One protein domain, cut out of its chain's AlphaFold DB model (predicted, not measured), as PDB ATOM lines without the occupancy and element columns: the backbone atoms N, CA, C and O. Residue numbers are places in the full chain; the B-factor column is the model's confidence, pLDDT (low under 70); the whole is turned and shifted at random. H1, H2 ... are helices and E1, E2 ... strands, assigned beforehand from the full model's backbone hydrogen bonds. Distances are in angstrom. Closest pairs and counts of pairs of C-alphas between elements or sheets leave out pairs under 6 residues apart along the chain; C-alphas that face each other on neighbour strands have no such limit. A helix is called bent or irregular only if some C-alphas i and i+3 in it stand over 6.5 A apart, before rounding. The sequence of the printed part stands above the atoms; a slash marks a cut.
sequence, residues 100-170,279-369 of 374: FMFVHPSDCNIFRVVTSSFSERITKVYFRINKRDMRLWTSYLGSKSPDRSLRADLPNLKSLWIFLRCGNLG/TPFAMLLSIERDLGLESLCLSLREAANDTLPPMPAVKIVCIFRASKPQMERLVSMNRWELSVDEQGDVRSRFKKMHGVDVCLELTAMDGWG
ATOM      1  N   PHE A 100     -14.914  15.810  60.586       96.56
ATOM      2  CA  PHE A 100     -14.512  17.020  59.864       96.56
ATOM      3  C   PHE A 100     -14.988  16.934  58.421       96.56
ATOM      4  O   PHE A 100     -14.898  15.870  57.814       96.56
ATOM      5  N   MET A 101     -15.528  18.025  57.886       96.06
ATOM      6  CA  MET A 101     -16.005  18.112  56.513       96.06
ATOM      7  C   MET A 101     -15.168  19.097  55.709       96.06
ATOM      8  O   MET A 101     -15.071  20.267  56.077       96.06
ATOM      9  N   PHE A 102     -14.652  18.626  54.575       96.81
ATOM     10  CA  PHE A 102     -13.916  19.432  53.606       96.81
ATOM     11  C   PHE A 102     -14.654  19.454  52.266       96.81
ATOM     12  O   PHE A 102     -15.233  18.448  51.844       96.81
ATOM     13  N   VAL A 103     -14.645  20.610  51.602       94.88
ATOM     14  CA  VAL A 103     -15.316  20.810  50.306       94.88
ATOM     15  C   VAL A 103     -14.327  20.784  49.141       94.88
ATOM     16  O   VAL A 103     -14.695  20.419  48.025       94.88
ATOM     17  N   HIS A 104     -13.056  21.088  49.405       95.62
ATOM     18  CA  HIS A 104     -11.981  21.042  48.425       95.62
ATOM     19  C   HIS A 104     -10.746  20.291  48.969       95.62
ATOM     20  O   HIS A 104     -10.455  20.386  50.162       95.62
ATOM     21  N   PRO A 105      -9.955  19.588  48.128       95.12
ATOM     22  CA  PRO A 105      -8.752  18.886  48.590       95.12
ATOM     23  C   PRO A 105      -7.728  19.798  49.279       95.12
ATOM     24  O   PRO A 105      -7.088  19.405  50.249       95.12
ATOM     25  N   SER A 106      -7.578  21.041  48.797       95.75
ATOM     26  CA  SER A 106      -6.697  22.031  49.443       95.75
ATOM     27  C   SER A 106      -7.133  22.379  50.860       95.75
ATOM     28  O   SER A 106      -6.274  22.707  51.667       95.75
ATOM     29  N   ASP A 107      -8.429  22.309  51.175       95.81
ATOM     30  CA  ASP A 107      -8.924  22.665  52.505       95.81
ATOM     31  C   ASP A 107      -8.375  21.693  53.547       95.81
ATOM     32  O   ASP A 107      -7.958  22.123  54.613       95.81
ATOM     33  N   CYS A 108      -8.303  20.398  53.218       95.00
ATOM     34  CA  CYS A 108      -7.729  19.378  54.095       95.00
ATOM     35  C   CYS A 108      -6.240  19.645  54.371       95.00
ATOM     36  O   CYS A 108      -5.796  19.631  55.518       95.00
ATOM     37  N   ASN A 109      -5.480  19.964  53.322       93.44
ATOM     38  CA  ASN A 109      -4.056  20.257  53.441       93.44
ATOM     39  C   ASN A 109      -3.792  21.557  54.225       93.44
ATOM     40  O   ASN A 109      -2.989  21.567  55.155       93.44
ATOM     41  N   ILE A 110      -4.514  22.640  53.910       94.88
ATOM     42  CA  ILE A 110      -4.406  23.916  54.632       94.88
ATOM     43  C   ILE A 110      -4.825  23.729  56.089       94.88
ATOM     44  O   ILE A 110      -4.135  24.219  56.979       94.88
ATOM     45  N   PHE A 111      -5.908  22.989  56.350       95.75
ATOM     46  CA  PHE A 111      -6.372  22.699  57.702       95.75
ATOM     47  C   PHE A 111      -5.264  22.080  58.548       95.75
ATOM     48  O   PHE A 111      -5.014  22.553  59.654       95.75
ATOM     49  N   ARG A 112      -4.547  21.084  58.019       93.25
ATOM     50  CA  ARG A 112      -3.409  20.468  58.714       93.25
ATOM     51  C   ARG A 112      -2.316  21.484  59.054       93.25
ATOM     52  O   ARG A 112      -1.757  21.428  60.140       93.25
ATOM     53  N   VAL A 113      -2.028  22.417  58.146       92.12
ATOM     54  CA  VAL A 113      -0.991  23.444  58.341       92.12
ATOM     55  C   VAL A 113      -1.398  24.489  59.381       92.12
ATOM     56  O   VAL A 113      -0.559  24.930  60.162       92.12
ATOM     57  N   VAL A 114      -2.666  24.913  59.393       93.94
ATOM     58  CA  VAL A 114      -3.126  25.995  60.284       93.94
ATOM     59  C   VAL A 114      -3.597  25.507  61.650       93.94
ATOM     60  O   VAL A 114      -3.756  26.312  62.568       93.94
ATOM     61  N   THR A 115      -3.875  24.212  61.792       93.50
ATOM     62  CA  THR A 115      -4.301  23.621  63.061       93.50
ATOM     63  C   THR A 115      -3.133  22.994  63.812       93.50
ATOM     64  O   THR A 115      -2.001  22.941  63.343       93.50
ATOM     65  N   SER A 116      -3.400  22.562  65.043       90.19
ATOM     66  CA  SER A 116      -2.402  21.875  65.855       90.19
ATOM     67  C   SER A 116      -1.955  20.563  65.200       90.19
ATOM     68  O   SER A 116      -2.725  19.942  64.463       90.19
ATOM     69  N   SER A 117      -0.759  20.080  65.548       94.88
ATOM     70  CA  SER A 117      -0.265  18.753  65.140       94.88
ATOM     71  C   SER A 117      -1.210  17.617  65.555       94.88
ATOM     72  O   SER A 117      -1.226  16.553  64.946       94.88
ATOM     73  N   PHE A 118      -2.087  17.857  66.535       95.88
ATOM     74  CA  PHE A 118      -3.160  16.931  66.899       95.88
ATOM     75  C   PHE A 118      -4.186  16.669  65.782       95.88
ATOM     76  O   PHE A 118      -4.921  15.689  65.886       95.88
ATOM     77  N   SER A 119      -4.229  17.475  64.715       96.06
ATOM     78  CA  SER A 119      -5.063  17.210  63.533       96.06
ATOM     79  C   SER A 119      -4.728  15.879  62.852       96.06
ATOM     80  O   SER A 119      -5.616  15.234  62.300       96.06
ATOM     81  N   GLU A 120      -3.501  15.378  63.007       95.88
ATOM     82  CA  GLU A 120      -3.107  14.040  62.554       95.88
ATOM     83  C   GLU A 120      -3.931  12.925  63.215       95.88
ATOM     84  O   GLU A 120      -4.014  11.818  62.685       95.88
ATOM     85  N   ARG A 121      -4.561  13.193  64.369       97.06
ATOM     86  CA  ARG A 121      -5.415  12.240  65.099       97.06
ATOM     87  C   ARG A 121      -6.852  12.187  64.584       97.06
ATOM     88  O   ARG A 121      -7.668  11.464  65.157       97.06
ATOM     89  N   ILE A 122      -7.185  12.932  63.532       97.62
ATOM     90  CA  ILE A 122      -8.504  12.856  62.909       97.62
ATOM     91  C   ILE A 122      -8.750  11.436  62.396       97.62
ATOM     92  O   ILE A 122      -7.977  10.886  61.617       97.62
ATOM     93  N   THR A 123      -9.874  10.852  62.819       97.31
ATOM     94  CA  THR A 123     -10.250   9.479  62.443       97.31
ATOM     95  C   THR A 123     -11.464   9.403  61.520       97.31
ATOM     96  O   THR A 123     -11.682   8.363  60.895       97.31
ATOM     97  N   LYS A 124     -12.264  10.472  61.423       97.88
ATOM     98  CA  LYS A 124     -13.523  10.505  60.666       97.88
ATOM     99  C   LYS A 124     -13.602  11.774  59.830       97.88
ATOM    100  O   LYS A 124     -13.663  12.872  60.381       97.88
ATOM    101  N   VAL A 125     -13.654  11.614  58.510       97.56
ATOM    102  CA  VAL A 125     -13.723  12.744  57.577       97.56
ATOM    103  C   VAL A 125     -14.817  12.551  56.552       97.56
ATOM    104  O   VAL A 125     -15.069  11.443  56.079       97.56
ATOM    105  N   TYR A 126     -15.478  13.660  56.247       97.56
ATOM    106  CA  TYR A 126     -16.499  13.800  55.236       97.56
ATOM    107  C   TYR A 126     -15.942  14.668  54.101       97.56
ATOM    108  O   TYR A 126     -15.467  15.777  54.336       97.56
ATOM    109  N   PHE A 127     -16.022  14.200  52.863       97.25
ATOM    110  CA  PHE A 127     -15.736  15.015  51.687       97.25
ATOM    111  C   PHE A 127     -17.027  15.336  50.972       97.25
ATOM    112  O   PHE A 127     -17.806  14.441  50.657       97.25
ATOM    113  N   ARG A 128     -17.260  16.618  50.706       94.69
ATOM    114  CA  ARG A 128     -18.381  17.059  49.886       94.69
ATOM    115  C   ARG A 128     -17.857  17.397  48.501       94.69
ATOM    116  O   ARG A 128     -17.263  18.450  48.302       94.69
ATOM    117  N   ILE A 129     -18.079  16.494  47.556       94.69
ATOM    118  CA  ILE A 129     -17.528  16.587  46.206       94.69
ATOM    119  C   ILE A 129     -18.615  17.086  45.263       94.69
ATOM    120  O   ILE A 129     -19.684  16.487  45.155       94.69
ATOM    121  N   ASN A 130     -18.337  18.168  44.543       92.12
ATOM    122  CA  ASN A 130     -19.157  18.569  43.405       92.12
ATOM    123  C   ASN A 130     -18.621  17.925  42.126       92.12
ATOM    124  O   ASN A 130     -17.416  17.709  41.996       92.12
ATOM    125  N   LYS A 131     -19.496  17.722  41.133       88.56
ATOM    126  CA  LYS A 131     -19.112  17.193  39.814       88.56
ATOM    127  C   LYS A 131     -17.899  17.913  39.200       88.56
ATOM    128  O   LYS A 131     -17.000  17.258  38.685       88.56
ATOM    129  N   ARG A 132     -17.843  19.248  39.295       91.62
ATOM    130  CA  ARG A 132     -16.745  20.063  38.735       91.62
ATOM    131  C   ARG A 132     -15.380  19.807  39.390       91.62
ATOM    132  O   ARG A 132     -14.357  19.971  38.739       91.62
ATOM    133  N   ASP A 133     -15.375  19.366  40.646       93.56
ATOM    134  CA  ASP A 133     -14.163  19.171  41.448       93.56
ATOM    135  C   ASP A 133     -13.707  17.698  41.445       93.56
ATOM    136  O   ASP A 133     -12.686  17.358  42.044       93.56
ATOM    137  N   MET A 134     -14.435  16.809  40.756       91.69
ATOM    138  CA  MET A 134     -14.203  15.361  40.780       91.69
ATOM    139  C   MET A 134     -12.771  14.980  40.398       91.69
ATOM    140  O   MET A 134     -12.143  14.155  41.059       91.69
ATOM    141  N   ARG A 135     -12.228  15.600  39.346       93.69
ATOM    142  CA  ARG A 135     -10.869  15.304  38.873       93.69
ATOM    143  C   ARG A 135      -9.811  15.659  39.922       93.69
ATOM    144  O   ARG A 135      -8.848  14.915  40.090       93.69
ATOM    145  N   LEU A 136     -10.000  16.769  40.640       95.25
ATOM    146  CA  LEU A 136      -9.090  17.199  41.704       95.25
ATOM    147  C   LEU A 136      -9.138  16.229  42.886       95.25
ATOM    148  O   LEU A 136      -8.092  15.830  43.393       95.25
ATOM    149  N   TRP A 137     -10.339  15.808  43.280       95.75
ATOM    150  CA  TRP A 137     -10.524  14.827  44.346       95.75
ATOM    151  C   TRP A 137      -9.952  13.458  43.991       95.75
ATOM    152  O   TRP A 137      -9.233  12.884  44.797       95.75
ATOM    153  N   THR A 138     -10.209  12.964  42.782       94.44
ATOM    154  CA  THR A 138      -9.672  11.678  42.308       94.44
ATOM    155  C   THR A 138      -8.143  11.684  42.355       94.44
ATOM    156  O   THR A 138      -7.541  10.782  42.930       94.44
ATOM    157  N   SER A 139      -7.515  12.760  41.859       95.12
ATOM    158  CA  SER A 139      -6.061  12.948  41.932       95.12
ATOM    159  C   SER A 139      -5.546  12.972  43.375       95.12
ATOM    160  O   SER A 139      -4.579  12.291  43.699       95.12
ATOM    161  N   TYR A 140      -6.214  13.699  44.274       96.00
ATOM    162  CA  TYR A 140      -5.827  13.776  45.685       96.00
ATOM    163  C   TYR A 140      -5.951  12.437  46.429       96.00
ATOM    164  O   TYR A 140      -5.067  12.074  47.206       96.00
ATOM    165  N   LEU A 141      -7.040  11.704  46.190       95.00
ATOM    166  CA  LEU A 141      -7.342  10.435  46.853       95.00
ATOM    167  C   LEU A 141      -6.457   9.291  46.348       95.00
ATOM    168  O   LEU A 141      -6.105   8.421  47.138       95.00
ATOM    169  N   GLY A 142      -6.085   9.311  45.064       93.31
ATOM    170  CA  GLY A 142      -5.133   8.365  44.472       93.31
ATOM    171  C   GLY A 142      -3.662   8.777  44.626       93.31
ATOM    172  O   GLY A 142      -2.764   7.992  44.323       93.31
ATOM    173  N   SER A 143      -3.387  10.003  45.084       94.62
ATOM    174  CA  SER A 143      -2.021  10.499  45.261       94.62
ATOM    175  C   SER A 143      -1.279   9.699  46.330       94.62
ATOM    176  O   SER A 143      -1.791   9.450  47.419       94.62
ATOM    177  N   LYS A 144      -0.019   9.374  46.036       93.69
ATOM    178  CA  LYS A 144       0.946   8.779  46.978       93.69
ATOM    179  C   LYS A 144       2.003   9.785  47.437       93.69
ATOM    180  O   LYS A 144       2.979   9.406  48.076       93.69
ATOM    181  N   SER A 145       1.842  11.058  47.072       94.31
ATOM    182  CA  SER A 145       2.793  12.106  47.438       94.31
ATOM    183  C   SER A 145       2.830  12.288  48.962       94.31
ATOM    184  O   SER A 145       1.761  12.367  49.582       94.31
ATOM    185  N   PRO A 146       4.025  12.397  49.571       92.69
ATOM    186  CA  PRO A 146       4.161  12.694  50.995       92.69
ATOM    187  C   PRO A 146       3.746  14.129  51.345       92.69
ATOM    188  O   PRO A 146       3.467  14.407  52.504       92.69
ATOM    189  N   ASP A 147       3.673  15.031  50.362       90.81
ATOM    190  CA  ASP A 147       3.325  16.436  50.592       90.81
ATOM    191  C   ASP A 147       1.822  16.686  50.464       90.81
ATOM    192  O   ASP A 147       1.263  17.567  51.124       90.81
ATOM    193  N   ARG A 148       1.165  15.939  49.567       91.38
ATOM    194  CA  ARG A 148      -0.240  16.157  49.223       91.38
ATOM    195  C   ARG A 148      -0.929  14.866  48.806       91.38
ATOM    196  O   ARG A 148      -1.062  14.546  47.621       91.38
ATOM    197  N   SER A 149      -1.387  14.133  49.806       94.56
ATOM    198  CA  SER A 149      -2.237  12.956  49.656       94.56
ATOM    199  C   SER A 149      -3.142  12.816  50.868       94.56
ATOM    200  O   SER A 149      -2.825  13.319  51.946       94.56
ATOM    201  N   LEU A 150      -4.234  12.067  50.711       94.62
ATOM    202  CA  LEU A 150      -5.108  11.724  51.832       94.62
ATOM    203  C   LEU A 150      -4.324  11.095  52.994       94.62
ATOM    204  O   LEU A 150      -4.570  11.410  54.154       94.62
ATOM    205  N   ARG A 151      -3.367  10.216  52.675       92.88
ATOM    206  CA  ARG A 151      -2.558   9.506  53.668       92.88
ATOM    207  C   ARG A 151      -1.595  10.435  54.400       92.88
ATOM    208  O   ARG A 151      -1.442  10.296  55.609       92.88
ATOM    209  N   ALA A 152      -0.940  11.339  53.677       93.44
ATOM    210  CA  ALA A 152      -0.038  12.312  54.282       93.44
ATOM    211  C   ALA A 152      -0.798  13.306  55.168       93.44
ATOM    212  O   ALA A 152      -0.342  13.627  56.263       93.44
ATOM    213  N   ASP A 153      -1.968  13.765  54.713       95.50
ATOM    214  CA  ASP A 153      -2.736  14.762  55.451       95.50
ATOM    215  C   ASP A 153      -3.486  14.166  56.654       95.50
ATOM    216  O   ASP A 153      -3.642  14.839  57.673       95.50
ATOM    217  N   LEU A 154      -3.960  12.918  56.548       95.94
ATOM    218  CA  LEU A 154      -4.803  12.251  57.547       95.94
ATOM    219  C   LEU A 154      -4.327  10.809  57.820       95.94
ATOM    220  O   LEU A 154      -5.029   9.842  57.499       95.94
ATOM    221  N   PRO A 155      -3.152  10.624  58.448       94.56
ATOM    222  CA  PRO A 155      -2.525   9.308  58.597       94.56
ATOM    223  C   PRO A 155      -3.313   8.330  59.482       94.56
ATOM    224  O   PRO A 155      -3.175   7.119  59.326       94.56
ATOM    225  N   ASN A 156      -4.153   8.835  60.392       95.69
ATOM    226  CA  ASN A 156      -4.968   8.023  61.306       95.69
ATOM    227  C   ASN A 156      -6.441   7.907  60.880       95.69
ATOM    228  O   ASN A 156      -7.300   7.549  61.697       95.69
ATOM    229  N   LEU A 157      -6.754   8.215  59.618       96.31
ATOM    230  CA  LEU A 157      -8.119   8.152  59.109       96.31
ATOM    231  C   LEU A 157      -8.651   6.713  59.162       96.31
ATOM    232  O   LEU A 157      -8.070   5.797  58.589       96.31
ATOM    233  N   LYS A 158      -9.794   6.516  59.828       95.19
ATOM    234  CA  LYS A 158     -10.470   5.212  59.965       95.19
ATOM    235  C   LYS A 158     -11.752   5.128  59.154       95.19
ATOM    236  O   LYS A 158     -12.160   4.044  58.747       95.19
ATOM    237  N   SER A 159     -12.432   6.254  58.957       95.31
ATOM    238  CA  SER A 159     -13.701   6.306  58.237       95.31
ATOM    239  C   SER A 159     -13.745   7.517  57.324       95.31
ATOM    240  O   SER A 159     -13.614   8.653  57.785       95.31
ATOM    241  N   LEU A 160     -13.984   7.259  56.043       96.69
ATOM    242  CA  LEU A 160     -14.138   8.278  55.022       96.69
ATOM    243  C   LEU A 160     -15.543   8.197  54.429       96.69
ATOM    244  O   LEU A 160     -15.946   7.152  53.925       96.69
ATOM    245  N   TRP A 161     -16.270   9.309  54.466       96.62
ATOM    246  CA  TRP A 161     -17.560   9.445  53.799       96.62
ATOM    247  C   TRP A 161     -17.459  10.474  52.687       96.62
ATOM    248  O   TRP A 161     -17.028  11.597  52.924       96.62
ATOM    249  N   ILE A 162     -17.868  10.112  51.481       95.75
ATOM    250  CA  ILE A 162     -17.857  11.005  50.326       95.75
ATOM    251  C   ILE A 162     -19.296  11.295  49.928       95.75
ATOM    252  O   ILE A 162     -20.005  10.409  49.472       95.75
ATOM    253  N   PHE A 163     -19.714  12.543  50.074       94.50
ATOM    254  CA  PHE A 163     -21.000  13.052  49.621       94.50
ATOM    255  C   PHE A 163     -20.811  13.665  48.236       94.50
ATOM    256  O   PHE A 163     -20.376  14.813  48.100       94.50
ATOM    257  N   LEU A 164     -21.095  12.876  47.203       92.94
ATOM    258  CA  LEU A 164     -20.956  13.287  45.815       92.94
ATOM    259  C   LEU A 164     -22.252  13.938  45.337       92.94
ATOM    260  O   LEU A 164     -23.268  13.268  45.198       92.94
ATOM    261  N   ARG A 165     -22.226  15.242  45.050       90.81
ATOM    262  CA  ARG A 165     -23.366  15.954  44.466       90.81
ATOM    263  C   ARG A 165     -23.403  15.714  42.959       90.81
ATOM    264  O   ARG A 165     -22.601  16.275  42.208       90.81
ATOM    265  N   CYS A 166     -24.369  14.916  42.530       83.62
ATOM    266  CA  CYS A 166     -24.480  14.427  41.160       83.62
ATOM    267  C   CYS A 166     -25.327  15.323  40.239       83.62
ATOM    268  O   CYS A 166     -25.285  15.168  39.020       83.62
ATOM    269  N   GLY A 167     -26.062  16.282  40.809       82.50
ATOM    270  CA  GLY A 167     -26.944  17.199  40.082       82.50
ATOM    271  C   GLY A 167     -28.422  16.846  40.237       82.50
ATOM    272  O   GLY A 167     -28.814  16.118  41.153       82.50
ATOM    273  N   ASN A 168     -29.254  17.406  39.362       80.50
ATOM    274  CA  ASN A 168     -30.673  17.073  39.320       80.50
ATOM    275  C   ASN A 168     -30.853  15.780  38.523       80.50
ATOM    276  O   ASN A 168     -30.273  15.632  37.447       80.50
ATOM    277  N   LEU A 169     -31.704  14.883  39.020       74.06
ATOM    278  CA  LEU A 169     -32.269  13.764  38.272       74.06
ATOM    279  C   LEU A 169     -33.270  14.350  37.251       74.06
ATOM    280  O   LEU A 169     -34.488  14.267  37.388       74.06
ATOM    281  N   GLY A 170     -32.737  15.117  36.299       61.41
ATOM    282  CA  GLY A 170     -33.502  15.867  35.315       61.41
ATOM    283  C   GLY A 170     -34.174  14.933  34.323       61.41
ATOM    284  O   GLY A 170     -33.653  13.860  34.024       61.41
ATOM    285  N   THR A 279     -33.904  -0.197  36.524       74.38
ATOM    286  CA  THR A 279     -33.672  -0.245  37.973       74.38
ATOM    287  C   THR A 279     -32.912   1.015  38.426       74.38
ATOM    288  O   THR A 279     -32.148   1.585  37.642       74.38
ATOM    289  N   PRO A 280     -33.061   1.471  39.683       68.56
ATOM    290  CA  PRO A 280     -32.260   2.555  40.257       68.56
ATOM    291  C   PRO A 280     -30.763   2.298  40.127       68.56
ATOM    292  O   PRO A 280     -29.989   3.214  39.869       68.56
ATOM    293  N   PHE A 281     -30.359   1.033  40.229       70.38
ATOM    294  CA  PHE A 281     -28.980   0.639  40.003       70.38
ATOM    295  C   PHE A 281     -28.551   0.782  38.537       70.38
ATOM    296  O   PHE A 281     -27.448   1.241  38.280       70.38
ATOM    297  N   ALA A 282     -29.412   0.470  37.563       73.81
ATOM    298  CA  ALA A 282     -29.114   0.742  36.155       73.81
ATOM    299  C   ALA A 282     -28.966   2.253  35.883       73.81
ATOM    300  O   ALA A 282     -28.092   2.651  35.117       73.81
ATOM    301  N   MET A 283     -29.756   3.100  36.560       70.31
ATOM    302  CA  MET A 283     -29.526   4.550  36.555       70.31
ATOM    303  C   MET A 283     -28.157   4.897  37.148       70.31
ATOM    304  O   MET A 283     -27.414   5.650  36.525       70.31
ATOM    305  N   LEU A 284     -27.791   4.314  38.295       70.31
ATOM    306  CA  LEU A 284     -26.481   4.523  38.919       70.31
ATOM    307  C   LEU A 284     -25.323   4.143  37.980       70.31
ATOM    308  O   LEU A 284     -24.377   4.911  37.880       70.31
ATOM    309  N   LEU A 285     -25.419   3.021  37.259       74.31
ATOM    310  CA  LEU A 285     -24.411   2.587  36.281       74.31
ATOM    311  C   LEU A 285     -24.305   3.538  35.080       74.31
ATOM    312  O   LEU A 285     -23.215   3.815  34.591       74.31
ATOM    313  N   SER A 286     -25.426   4.082  34.597       74.06
ATOM    314  CA  SER A 286     -25.377   5.106  33.542       74.06
ATOM    315  C   SER A 286     -24.696   6.381  34.040       74.06
ATOM    316  O   SER A 286     -23.930   7.011  33.318       74.06
ATOM    317  N   ILE A 287     -24.979   6.757  35.283       70.12
ATOM    318  CA  ILE A 287     -24.421   7.936  35.940       70.12
ATOM    319  C   ILE A 287     -22.924   7.747  36.233       70.12
ATOM    320  O   ILE A 287     -22.154   8.703  36.135       70.12
ATOM    321  N   GLU A 288     -22.502   6.536  36.588       76.19
ATOM    322  CA  GLU A 288     -21.124   6.189  36.937       76.19
ATOM    323  C   GLU A 288     -20.123   6.724  35.908       76.19
ATOM    324  O   GLU A 288     -19.151   7.399  36.272       76.19
ATOM    325  N   ARG A 289     -20.432   6.497  34.626       74.31
ATOM    326  CA  ARG A 289     -19.614   6.913  33.488       74.31
ATOM    327  C   ARG A 289     -19.562   8.433  33.322       74.31
ATOM    328  O   ARG A 289     -18.501   8.983  33.043       74.31
ATOM    329  N   ASP A 290     -20.680   9.117  33.556       74.19
ATOM    330  CA  ASP A 290     -20.806  10.568  33.360       74.19
ATOM    331  C   ASP A 290     -20.235  11.399  34.516       74.19
ATOM    332  O   ASP A 290     -19.948  12.593  34.359       74.19
ATOM    333  N   LEU A 291     -20.122  10.800  35.703       77.19
ATOM    334  CA  LEU A 291     -19.606  11.465  36.898       77.19
ATOM    335  C   LEU A 291     -18.149  11.137  37.201       77.19
ATOM    336  O   LEU A 291     -17.565  11.822  38.034       77.19
ATOM    337  N   GLY A 292     -17.567  10.117  36.564       83.00
ATOM    338  CA  GLY A 292     -16.240   9.615  36.925       83.00
ATOM    339  C   GLY A 292     -16.228   8.871  38.264       83.00
ATOM    340  O   GLY A 292     -15.190   8.810  38.921       83.00
ATOM    341  N   LEU A 293     -17.373   8.318  38.682       87.75
ATOM    342  CA  LEU A 293     -17.494   7.566  39.936       87.75
ATOM    343  C   LEU A 293     -16.634   6.297  39.912       87.75
ATOM    344  O   LEU A 293     -16.018   5.966  40.923       87.75
ATOM    345  N   GLU A 294     -16.549   5.634  38.758       87.38
ATOM    346  CA  GLU A 294     -15.666   4.482  38.547       87.38
ATOM    347  C   GLU A 294     -14.208   4.864  38.827       87.38
ATOM    348  O   GLU A 294     -13.539   4.241  39.648       87.38
ATOM    349  N   SER A 295     -13.742   5.959  38.210       88.31
ATOM    350  CA  SER A 295     -12.378   6.471  38.386       88.31
ATOM    351  C   SER A 295     -12.074   6.782  39.853       88.31
ATOM    352  O   SER A 295     -11.019   6.399  40.359       88.31
ATOM    353  N   LEU A 296     -13.031   7.394  40.558       90.31
ATOM    354  CA  LEU A 296     -12.936   7.656  41.989       90.31
ATOM    355  C   LEU A 296     -12.822   6.358  42.807       90.31
ATOM    356  O   LEU A 296     -11.947   6.250  43.667       90.31
ATOM    357  N   CYS A 297     -13.678   5.365  42.544       90.75
ATOM    358  CA  CYS A 297     -13.660   4.084  43.255       90.75
ATOM    359  C   CYS A 297     -12.363   3.306  42.996       90.75
ATOM    360  O   CYS A 297     -11.794   2.742  43.929       90.75
ATOM    361  N   LEU A 298     -11.876   3.305  41.753       90.12
ATOM    362  CA  LEU A 298     -10.608   2.681  41.380       90.12
ATOM    363  C   LEU A 298      -9.428   3.357  42.078       90.12
ATOM    364  O   LEU A 298      -8.637   2.659  42.701       90.12
ATOM    365  N   SER A 299      -9.353   4.694  42.077       88.38
ATOM    366  CA  SER A 299      -8.290   5.426  42.786       88.38
ATOM    367  C   SER A 299      -8.285   5.138  44.289       88.38
ATOM    368  O   SER A 299      -7.225   4.950  44.884       88.38
ATOM    369  N   LEU A 300      -9.463   5.043  44.912       89.31
ATOM    370  CA  LEU A 300      -9.585   4.653  46.318       89.31
ATOM    371  C   LEU A 300      -9.130   3.207  46.545       89.31
ATOM    372  O   LEU A 300      -8.407   2.936  47.497       89.31
ATOM    373  N   ARG A 301      -9.516   2.277  45.669       89.62
ATOM    374  CA  ARG A 301      -9.099   0.873  45.754       89.62
ATOM    375  C   ARG A 301      -7.588   0.712  45.580       89.62
ATOM    376  O   ARG A 301      -6.975  -0.059  46.310       89.62
ATOM    377  N   GLU A 302      -6.993   1.414  44.625       88.12
ATOM    378  CA  GLU A 302      -5.544   1.421  44.409       88.12
ATOM    379  C   GLU A 302      -4.821   1.957  45.645       88.12
ATOM    380  O   GLU A 302      -3.932   1.289  46.173       88.12
ATOM    381  N   ALA A 303      -5.287   3.083  46.192       85.69
ATOM    382  CA  ALA A 303      -4.787   3.608  47.457       85.69
ATOM    383  C   ALA A 303      -4.949   2.607  48.616       85.69
ATOM    384  O   ALA A 303      -4.116   2.587  49.519       85.69
ATOM    385  N   ALA A 304      -5.978   1.751  48.589       86.19
ATOM    386  CA  ALA A 304      -6.173   0.703  49.585       86.19
ATOM    387  C   ALA A 304      -5.123  -0.408  49.497       86.19
ATOM    388  O   ALA A 304      -4.574  -0.825  50.516       86.19
ATOM    389  N   ASN A 305      -4.866  -0.898  48.283       85.88
ATOM    390  CA  ASN A 305      -4.043  -2.084  48.048       85.88
ATOM    391  C   ASN A 305      -2.559  -1.849  48.351       85.88
ATOM    392  O   ASN A 305      -1.863  -2.777  48.751       85.88
ATOM    393  N   ASP A 306      -2.078  -0.618  48.191       79.94
ATOM    394  CA  ASP A 306      -0.653  -0.300  48.313       79.94
ATOM    395  C   ASP A 306      -0.187  -0.051  49.756       79.94
ATOM    396  O   ASP A 306       0.930   0.424  49.980       79.94
ATOM    397  N   THR A 307      -1.034  -0.306  50.761       64.94
ATOM    398  CA  THR A 307      -0.787   0.208  52.111       64.94
ATOM    399  C   THR A 307      -0.965  -0.827  53.225       64.94
ATOM    400  O   THR A 307      -2.011  -1.445  53.394       64.94
ATOM    401  N   LEU A 308       0.086  -0.973  54.038       69.88
ATOM    402  CA  LEU A 308      -0.034  -1.248  55.469       69.88
ATOM    403  C   LEU A 308       0.100   0.102  56.187       69.88
ATOM    404  O   LEU A 308       1.062   0.829  55.888       69.88
ATOM    405  N   PRO A 309      -0.802   0.494  57.110       73.94
ATOM    406  CA  PRO A 309      -1.977  -0.198  57.687       73.94
ATOM    407  C   PRO A 309      -3.220  -0.259  56.764       73.94
ATOM    408  O   PRO A 309      -3.215   0.405  55.731       73.94
ATOM    409  N   PRO A 310      -4.284  -1.022  57.124       78.19
ATOM    410  CA  PRO A 310      -5.510  -1.113  56.327       78.19
ATOM    411  C   PRO A 310      -6.143   0.258  56.071       78.19
ATOM    412  O   PRO A 310      -6.251   1.082  56.984       78.19
ATOM    413  N   MET A 311      -6.593   0.471  54.832       79.69
ATOM    414  CA  MET A 311      -7.274   1.694  54.402       79.69
ATOM    415  C   MET A 311      -8.480   2.018  55.301       79.69
ATOM    416  O   MET A 311      -9.164   1.091  55.756       79.69
ATOM    417  N   PRO A 312      -8.804   3.309  55.528       88.38
ATOM    418  CA  PRO A 312     -10.081   3.691  56.120       88.38
ATOM    419  C   PRO A 312     -11.259   2.997  55.437       88.38
ATOM    420  O   PRO A 312     -11.281   2.825  54.221       88.38
ATOM    421  N   ALA A 313     -12.291   2.673  56.214       92.25
ATOM    422  CA  ALA A 313     -13.565   2.244  55.657       92.25
ATOM    423  C   ALA A 313     -14.160   3.400  54.840       92.25
ATOM    424  O   ALA A 313     -14.537   4.433  55.408       92.25
ATOM    425  N   VAL A 314     -14.215   3.232  53.517       93.75
ATOM    426  CA  VAL A 314     -14.712   4.256  52.593       93.75
ATOM    427  C   VAL A 314     -16.156   3.975  52.210       93.75
ATOM    428  O   VAL A 314     -16.493   2.877  51.770       93.75
ATOM    429  N   LYS A 315     -16.998   4.999  52.354       95.50
ATOM    430  CA  LYS A 315     -18.394   4.999  51.922       95.50
ATOM    431  C   LYS A 315     -18.658   6.196  51.024       95.50
ATOM    432  O   LYS A 315     -18.335   7.323  51.391       95.50
ATOM    433  N   ILE A 316     -19.276   5.967  49.875       93.25
ATOM    434  CA  ILE A 316     -19.685   7.021  48.945       93.25
ATOM    435  C   ILE A 316     -21.210   7.098  48.939       93.25
ATOM    436  O   ILE A 316     -21.894   6.094  48.765       93.25
ATOM    437  N   VAL A 317     -21.737   8.298  49.133       93.50
ATOM    438  CA  VAL A 317     -23.153   8.632  49.035       93.50
ATOM    439  C   VAL A 317     -23.318   9.577  47.849       93.50
ATOM    440  O   VAL A 317     -22.877  10.728  47.881       93.50
ATOM    441  N   CYS A 318     -23.920   9.078  46.777       91.19
ATOM    442  CA  CYS A 318     -24.225   9.840  45.575       91.19
ATOM    443  C   CYS A 318     -25.570  10.544  45.756       91.19
ATOM    444  O   CYS A 318     -26.609   9.895  45.731       91.19
ATOM    445  N   ILE A 319     -25.543  11.863  45.932       91.69
ATOM    446  CA  ILE A 319     -26.716  12.687  46.220       91.69
ATOM    447  C   ILE A 319     -27.253  13.299  44.926       91.69
ATOM    448  O   ILE A 319     -26.569  14.088  44.259       91.69
ATOM    449  N   PHE A 320     -28.510  13.001  44.616       89.69
ATOM    450  CA  PHE A 320     -29.264  13.604  43.522       89.69
ATOM    451  C   PHE A 320     -30.451  14.373  44.056       89.69
ATOM    452  O   PHE A 320     -31.035  14.033  45.078       89.69
ATOM    453  N   ARG A 321     -30.854  15.390  43.304       90.31
ATOM    454  CA  ARG A 321     -32.100  16.104  43.554       90.31
ATOM    455  C   ARG A 321     -33.178  15.616  42.602       90.31
ATOM    456  O   ARG A 321     -32.954  15.620  41.394       90.31
ATOM    457  N   ALA A 322     -34.334  15.235  43.123       88.50
ATOM    458  CA  ALA A 322     -35.485  14.816  42.323       88.50
ATOM    459  C   ALA A 322     -36.743  15.564  42.769       88.50
ATOM    460  O   ALA A 322     -36.836  16.019  43.911       88.50
ATOM    461  N   SER A 323     -37.727  15.708  41.878       89.31
ATOM    462  CA  SER A 323     -39.028  16.222  42.310       89.31
ATOM    463  C   SER A 323     -39.733  15.185  43.188       89.31
ATOM    464  O   SER A 323     -39.579  13.978  42.983       89.31
ATOM    465  N   LYS A 324     -40.541  15.641  44.152       91.38
ATOM    466  CA  LYS A 324     -41.295  14.741  45.037       91.38
ATOM    467  C   LYS A 324     -42.123  13.688  44.267       91.38
ATOM    468  O   LYS A 324     -41.978  12.510  44.588       91.38
ATOM    469  N   PRO A 325     -42.856  14.026  43.182       90.38
ATOM    470  CA  PRO A 325     -43.568  13.018  42.389       90.38
ATOM    471  C   PRO A 325     -42.645  11.986  41.723       90.38
ATOM    472  O   PRO A 325     -42.978  10.804  41.647       90.38
ATOM    473  N   GLN A 326     -41.471  12.406  41.232       87.56
ATOM    474  CA  GLN A 326     -40.488  11.476  40.663       87.56
ATOM    475  C   GLN A 326     -39.953  10.524  41.731       87.56
ATOM    476  O   GLN A 326     -39.829   9.326  41.484       87.56
ATOM    477  N   MET A 327     -39.661  11.052  42.914       90.75
ATOM    478  CA  MET A 327     -39.151  10.287  44.041       90.75
ATOM    479  C   MET A 327     -40.179   9.261  44.537       90.75
ATOM    480  O   MET A 327     -39.852   8.081  44.648       90.75
ATOM    481  N   GLU A 328     -41.440   9.660  44.721       92.19
ATOM    482  CA  GLU A 328     -42.548   8.756  45.063       92.19
ATOM    483  C   GLU A 328     -42.715   7.645  44.018       92.19
ATOM    484  O   GLU A 328     -42.858   6.467  44.361       92.19
ATOM    485  N   ARG A 329     -42.607   7.991  42.727       89.81
ATOM    486  CA  ARG A 329     -42.633   7.010  41.637       89.81
ATOM    487  C   ARG A 329     -41.475   6.021  41.747       89.81
ATOM    488  O   ARG A 329     -41.707   4.816  41.678       89.81
ATOM    489  N   LEU A 330     -40.248   6.499  41.955       88.81
ATOM    490  CA  LEU A 330     -39.061   5.650  42.094       88.81
ATOM    491  C   LEU A 330     -39.171   4.699  43.286       88.81
ATOM    492  O   LEU A 330     -38.899   3.507  43.127       88.81
ATOM    493  N   VAL A 331     -39.622   5.201  44.439       93.62
ATOM    494  CA  VAL A 331     -39.870   4.395  45.642       93.62
ATOM    495  C   VAL A 331     -40.941   3.347  45.369       93.62
ATOM    496  O   VAL A 331     -40.729   2.177  45.672       93.62
ATOM    497  N   SER A 332     -42.066   3.719  44.746       93.50
ATOM    498  CA  SER A 332     -43.149   2.771  44.448       93.50
ATOM    499  C   SER A 332     -42.702   1.626  43.532       93.50
ATOM    500  O   SER A 332     -43.078   0.480  43.771       93.50
ATOM    501  N   MET A 333     -41.844   1.910  42.547       89.12
ATOM    502  CA  MET A 333     -41.305   0.905  41.629       89.12
ATOM    503  C   MET A 333     -40.208   0.032  42.263       89.12
ATOM    504  O   MET A 333     -39.983  -1.081  41.796       89.12
ATOM    505  N   ASN A 334     -39.528   0.509  43.318       91.50
ATOM    506  CA  ASN A 334     -38.313  -0.117  43.863       91.50
ATOM    507  C   ASN A 334     -38.303  -0.232  45.398       91.50
ATOM    508  O   ASN A 334     -37.258  -0.086  46.033       91.50
ATOM    509  N   ARG A 335     -39.455  -0.536  46.011       92.38
ATOM    510  CA  ARG A 335     -39.632  -0.601  47.481       92.38
ATOM    511  C   ARG A 335     -38.685  -1.554  48.222       92.38
ATOM    512  O   ARG A 335     -38.506  -1.425  49.424       92.38
ATOM    513  N   TRP A 336     -38.122  -2.545  47.537       92.50
ATOM    514  CA  TRP A 336     -37.210  -3.526  48.134       92.50
ATOM    515  C   TRP A 336     -35.766  -3.004  48.243       92.50
ATOM    516  O   TRP A 336     -35.002  -3.464  49.097       92.50
ATOM    517  N   GLU A 337     -35.396  -2.044  47.392       91.25
ATOM    518  CA  GLU A 337     -34.049  -1.473  47.314       91.25
ATOM    519  C   GLU A 337     -33.953  -0.102  47.988       91.25
ATOM    520  O   GLU A 337     -32.903   0.228  48.544       91.25
ATOM    521  N   LEU A 338     -35.039   0.675  47.937       94.00
ATOM    522  CA  LEU A 338     -35.104   2.045  48.426       94.00
ATOM    523  C   LEU A 338     -35.837   2.131  49.769       94.00
ATOM    524  O   LEU A 338     -36.910   1.553  49.936       94.00
ATOM    525  N   SER A 339     -35.282   2.904  50.698       95.50
ATOM    526  CA  SER A 339     -35.891   3.269  51.980       95.50
ATOM    527  C   SER A 339     -36.051   4.783  52.078       95.50
ATOM    528  O   SER A 339     -35.149   5.509  51.666       95.50
ATOM    529  N   VAL A 340     -37.166   5.243  52.640       95.94
ATOM    530  CA  VAL A 340     -37.420   6.664  52.931       95.94
ATOM    531  C   VAL A 340     -37.042   6.928  54.387       95.94
ATOM    532  O   VAL A 340     -37.438   6.140  55.250       95.94
ATOM    533  N   ASP A 341     -36.267   7.974  54.661       94.31
ATOM    534  CA  ASP A 341     -35.952   8.387  56.032       94.31
ATOM    535  C   ASP A 341     -36.995   9.357  56.614       94.31
ATOM    536  O   ASP A 341     -37.984   9.713  55.971       94.31
ATOM    537  N   GLU A 342     -36.803   9.751  57.873       92.19
ATOM    538  CA  GLU A 342     -37.713  10.656  58.588       92.19
ATOM    539  C   GLU A 342     -37.774  12.055  57.959       92.19
ATOM    540  O   GLU A 342     -38.763  12.766  58.132       92.19
ATOM    541  N   GLN A 343     -36.730  12.451  57.225       88.94
ATOM    542  CA  GLN A 343     -36.646  13.721  56.507       88.94
ATOM    543  C   GLN A 343     -37.317  13.647  55.126       88.94
ATOM    544  O   GLN A 343     -37.485  14.675  54.471       88.94
ATOM    545  N   GLY A 344     -37.745  12.456  54.699       91.56
ATOM    546  CA  GLY A 344     -38.329  12.220  53.385       91.56
ATOM    547  C   GLY A 344     -37.295  11.985  52.283       91.56
ATOM    548  O   GLY A 344     -37.691  11.855  51.122       91.56
ATOM    549  N   ASP A 345     -36.005  11.898  52.620       93.56
ATOM    550  CA  ASP A 345     -34.955  11.550  51.670       93.56
ATOM    551  C   ASP A 345     -34.990  10.046  51.389       93.56
ATOM    552  O   ASP A 345     -35.277   9.212  52.254       93.56
ATOM    553  N   VAL A 346     -34.697   9.675  50.146       94.50
ATOM    554  CA  VAL A 346     -34.743   8.281  49.702       94.50
ATOM    555  C   VAL A 346     -33.338   7.753  49.519       94.50
ATOM    556  O   VAL A 346     -32.570   8.272  48.717       94.50
ATOM    557  N   ARG A 347     -33.011   6.669  50.216       95.31
ATOM    558  CA  ARG A 347     -31.699   6.023  50.152       95.31
ATOM    559  C   ARG A 347     -31.793   4.610  49.609       95.31
ATOM    560  O   ARG A 347     -32.697   3.860  49.974       95.31
ATOM    561  N   SER A 348     -30.836   4.224  48.771       94.19
ATOM    562  CA  SER A 348     -30.617   2.819  48.443       94.19
ATOM    563  C   SER A 348     -29.861   2.113  49.568       94.19
ATOM    564  O   SER A 348     -29.254   2.728  50.445       94.19
ATOM    565  N   ARG A 349     -29.818   0.784  49.513       93.31
ATOM    566  CA  ARG A 349     -28.820   0.031  50.281       93.31
ATOM    567  C   ARG A 349     -27.415   0.323  49.747       93.31
ATOM    568  O   ARG A 349     -27.250   0.630  48.564       93.31
ATOM    569  N   PHE A 350     -26.409   0.178  50.608       93.69
ATOM    570  CA  PHE A 350     -25.015   0.181  50.173       93.69
ATOM    571  C   PHE A 350     -24.728  -1.054  49.318       93.69
ATOM    572  O   PHE A 350     -25.115  -2.171  49.667       93.69
ATOM    573  N   LYS A 351     -24.030  -0.842  48.206       92.50
ATOM    574  CA  LYS A 351     -23.543  -1.883  47.305       92.50
ATOM    575  C   LYS A 351     -22.047  -1.714  47.105       92.50
ATOM    576  O   LYS A 351     -21.553  -0.594  47.050       92.50
ATOM    577  N   LYS A 352     -21.328  -2.828  46.971       92.38
ATOM    578  CA  LYS A 352     -19.893  -2.788  46.692       92.38
ATOM    579  C   LYS A 352     -19.641  -2.508  45.216       92.38
ATOM    580  O   LYS A 352     -20.065  -3.280  44.364       92.38
ATOM    581  N   MET A 353     -18.895  -1.445  44.942       88.06
ATOM    582  CA  MET A 353     -18.396  -1.063  43.623       88.06
ATOM    583  C   MET A 353     -16.875  -0.943  43.722       88.06
ATOM    584  O   MET A 353     -16.356  -0.164  44.516       88.06
ATOM    585  N   HIS A 354     -16.148  -1.803  43.004       89.56
ATOM    586  CA  HIS A 354     -14.683  -1.929  43.107       89.56
ATOM    587  C   HIS A 354     -14.149  -2.057  44.551       89.56
ATOM    588  O   HIS A 354     -13.055  -1.604  44.864       89.56
ATOM    589  N   GLY A 355     -14.915  -2.693  45.444       87.69
ATOM    590  CA  GLY A 355     -14.546  -2.867  46.856       87.69
ATOM    591  C   GLY A 355     -14.908  -1.693  47.774       87.69
ATOM    592  O   GLY A 355     -14.778  -1.840  48.987       87.69
ATOM    593  N   VAL A 356     -15.419  -0.588  47.224       91.12
ATOM    594  CA  VAL A 356     -15.919   0.580  47.962       91.12
ATOM    595  C   VAL A 356     -17.433   0.469  48.143       91.12
ATOM    596  O   VAL A 356     -18.144   0.072  47.220       91.12
ATOM    597  N   ASP A 357     -17.944   0.810  49.324       93.19
ATOM    598  CA  ASP A 357     -19.385   0.822  49.583       93.19
ATOM    599  C   ASP A 357     -20.012   2.101  49.007       93.19
ATOM    600  O   ASP A 357     -19.682   3.210  49.425       93.19
ATOM    601  N   VAL A 358     -20.951   1.954  48.073       92.12
ATOM    602  CA  VAL A 358     -21.632   3.060  47.386       92.12
ATOM    603  C   VAL A 358     -23.139   2.995  47.629       92.12
ATOM    604  O   VAL A 358     -23.743   1.923  47.573       92.12
ATOM    605  N   CYS A 359     -23.753   4.142  47.900       93.56
ATOM    606  CA  CYS A 359     -25.186   4.316  48.105       93.56
ATOM    607  C   CYS A 359     -25.707   5.495  47.270       93.56
ATOM    608  O   CYS A 359     -25.011   6.494  47.090       93.56
ATOM    609  N   LEU A 360     -26.938   5.374  46.777       91.38
ATOM    610  CA  LEU A 360     -27.693   6.446  46.140       91.38
ATOM    611  C   LEU A 360     -28.579   7.135  47.181       91.38
ATOM    612  O   LEU A 360     -29.359   6.467  47.855       91.38
ATOM    613  N   GLU A 361     -28.510   8.458  47.259       93.69
ATOM    614  CA  GLU A 361     -29.413   9.300  48.042       93.69
ATOM    615  C   GLU A 361     -30.152  10.256  47.099       93.69
ATOM    616  O   GLU A 361     -29.544  10.936  46.272       93.69
ATOM    617  N   LEU A 362     -31.476  10.287  47.197       91.94
ATOM    618  CA  LEU A 362     -32.341  11.206  46.477       91.94
ATOM    619  C   LEU A 362     -32.952  12.163  47.493       91.94
ATOM    620  O   LEU A 362     -33.703  11.742  48.369       91.94
ATOM    621  N   THR A 363     -32.650  13.443  47.333       93.00
ATOM    622  CA  THR A 363     -33.223  14.518  48.136       93.00
ATOM    623  C   THR A 363     -34.362  15.169  47.368       93.00
ATOM    624  O   THR A 363     -34.201  15.552  46.197       93.00
ATOM    625  N   ALA A 364     -35.514  15.303  48.022       89.56
ATOM    626  CA  ALA A 364     -36.660  15.991  47.448       89.56
ATOM    627  C   ALA A 364     -36.334  17.472  47.226       89.56
ATOM    628  O   ALA A 364     -35.797  18.147  48.103       89.56
ATOM    629  N   MET A 365     -36.682  18.006  46.058       86.56
ATOM    630  CA  MET A 365     -36.818  19.451  45.908       86.56
ATOM    631  C   MET A 365     -38.237  19.834  46.311       86.56
ATOM    632  O   MET A 365     -39.183  19.531  45.577       86.56
ATOM    633  N   ASP A 366     -38.379  20.488  47.463       79.44
ATOM    634  CA  ASP A 366     -39.614  21.190  47.791       79.44
ATOM    635  C   ASP A 366     -39.889  22.201  46.676       79.44
ATOM    636  O   ASP A 366     -38.964  22.845  46.173       79.44
ATOM    637  N   GLY A 367     -41.139  22.218  46.204       60.66
ATOM    638  CA  GLY A 367     -41.552  22.840  44.947       60.66
ATOM    639  C   GLY A 367     -40.845  24.164  44.682       60.66
ATOM    640  O   GLY A 367     -40.818  25.026  45.550       60.66
ATOM    641  N   TRP A 368     -40.268  24.265  43.483       49.09
ATOM    642  CA  TRP A 368     -39.536  25.386  42.886       49.09
ATOM    643  C   TRP A 368     -40.177  26.764  43.158       49.09
ATOM    644  O   TRP A 368     -40.754  27.404  42.285       49.09
ATOM    645  N   GLY A 369     -40.044  27.258  44.382       50.19
ATOM    646  CA  GLY A 369     -40.284  28.641  44.740       50.19
ATOM    647  C   GLY A 369     -39.030  29.447  44.444       50.19
ATOM    648  O   GLY A 369     -38.414  29.923  45.378       50.19
TER     649      GLY A 369
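Overview. This is residues 100 to 170 and 279 to 369 of the 374 residues of an uncharacterized protein of Pyrenochaeta sp. DS3sAY3a (UniProt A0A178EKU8). Picture one strongly twisted sheet of eight strands, with H1, H3, H5 and H6 covering one face, H7 packed near the end of E8, and H2 and H4 beyond the sheet near H1. E1, E2, E3, E4 and E8 run parallel; the short E6 and E7 are antiparallel to E8, and E5 pairs with E6. You will read 162 residues with seven named helices and eight named strands, E1 H1 H2 E2 H3 H4 E3 H5 H6 E4 H7 E5 E6 E7 E8, class mixed. The whole is compact, radius of gyration of the C-alphas 16.8 A, spanning 49 by 34 by 26 A.

Arrangement. Start at E8, residues 356 to 365. On one side of it find E4, residues 313 to 323, with N 318 and O 359 within hydrogen-bond range at 2.8 A. On the other side are E6, residues 346 to 348, with N 348 and O 360 at 2.8 A, and E7, residues 351 to 353, in a hairpin with E8, with N 353 and O 356 at 2.8 A. E5, residues 338 to 340, forms a hairpin with E6, N 339 and O 347 at 2.8 A. From E4 step to E3, residues 159 to 168, N 162 and O 315 at 2.8 A; E2, residues 124 to 130, N 127 and O 161 at 2.8 A; and edge strand E1, residues 100 to 102, N 102 and O 126 at 3.0 A. H6, residues 293 to 305, lies over E4 and E8 at a height of 9.8 A. H3, residues 131 to 142, irregular with C-alphas 132 and 135 7.6 A apart, touches H6 at a shallow tilt of 14 degrees, closest C-alphas Gly 142 and Ser 299, 4.6 A. H5, residues 280 to 291, runs across the strands, at 86 degrees to E3 on the local plane. H1, residues 105 to 114, lies over E1 and only just touches H4, residues 150 to 153, with 3 pairs of C-alphas within 8 A, the closest Asn 109 and Asp 153, 6.0 A. H2, residues 117 to 121, is not on the sheet. H7, residues 324 to 333, is on it, and the closest C-alphas of H7 and E8 are those of Lys 324 and Ala 364, 5.4 A apart. E1, H1 H2, E2 and E2, H3 H4, E3 are strand-helix-strand units, parallel neighbour strands with helices between, both right-handed crossovers. Every O i to N i+4 pair is within range in H6 and H7; H1 has 5 of 6, H3 and H5 6 of 8, H2 0 of 1 but 2 of 2 to N i+3, and H4 is too short.

Along the chain. Find C-alpha 100 at (-14.512, 17.020, 59.864), where E1 begins; E8 ends at C-alpha 365, (-36.818, 19.451, 45.908). E4 spans 32.0 A, E8 28.2 A, E3 27.6 A and H6 18.4 A.

Size, cuts and confidence. The farthest C-alphas, Leu 308 and Gly 369, are 51.3 A apart. Residues 171 to 278 are not printed; C-alphas 170 and 279 are 16.3 A apart. Of the links printed whole, none is long. Confidence is under 70 at residues 170, 280, 307 to 308 and 367 to 369.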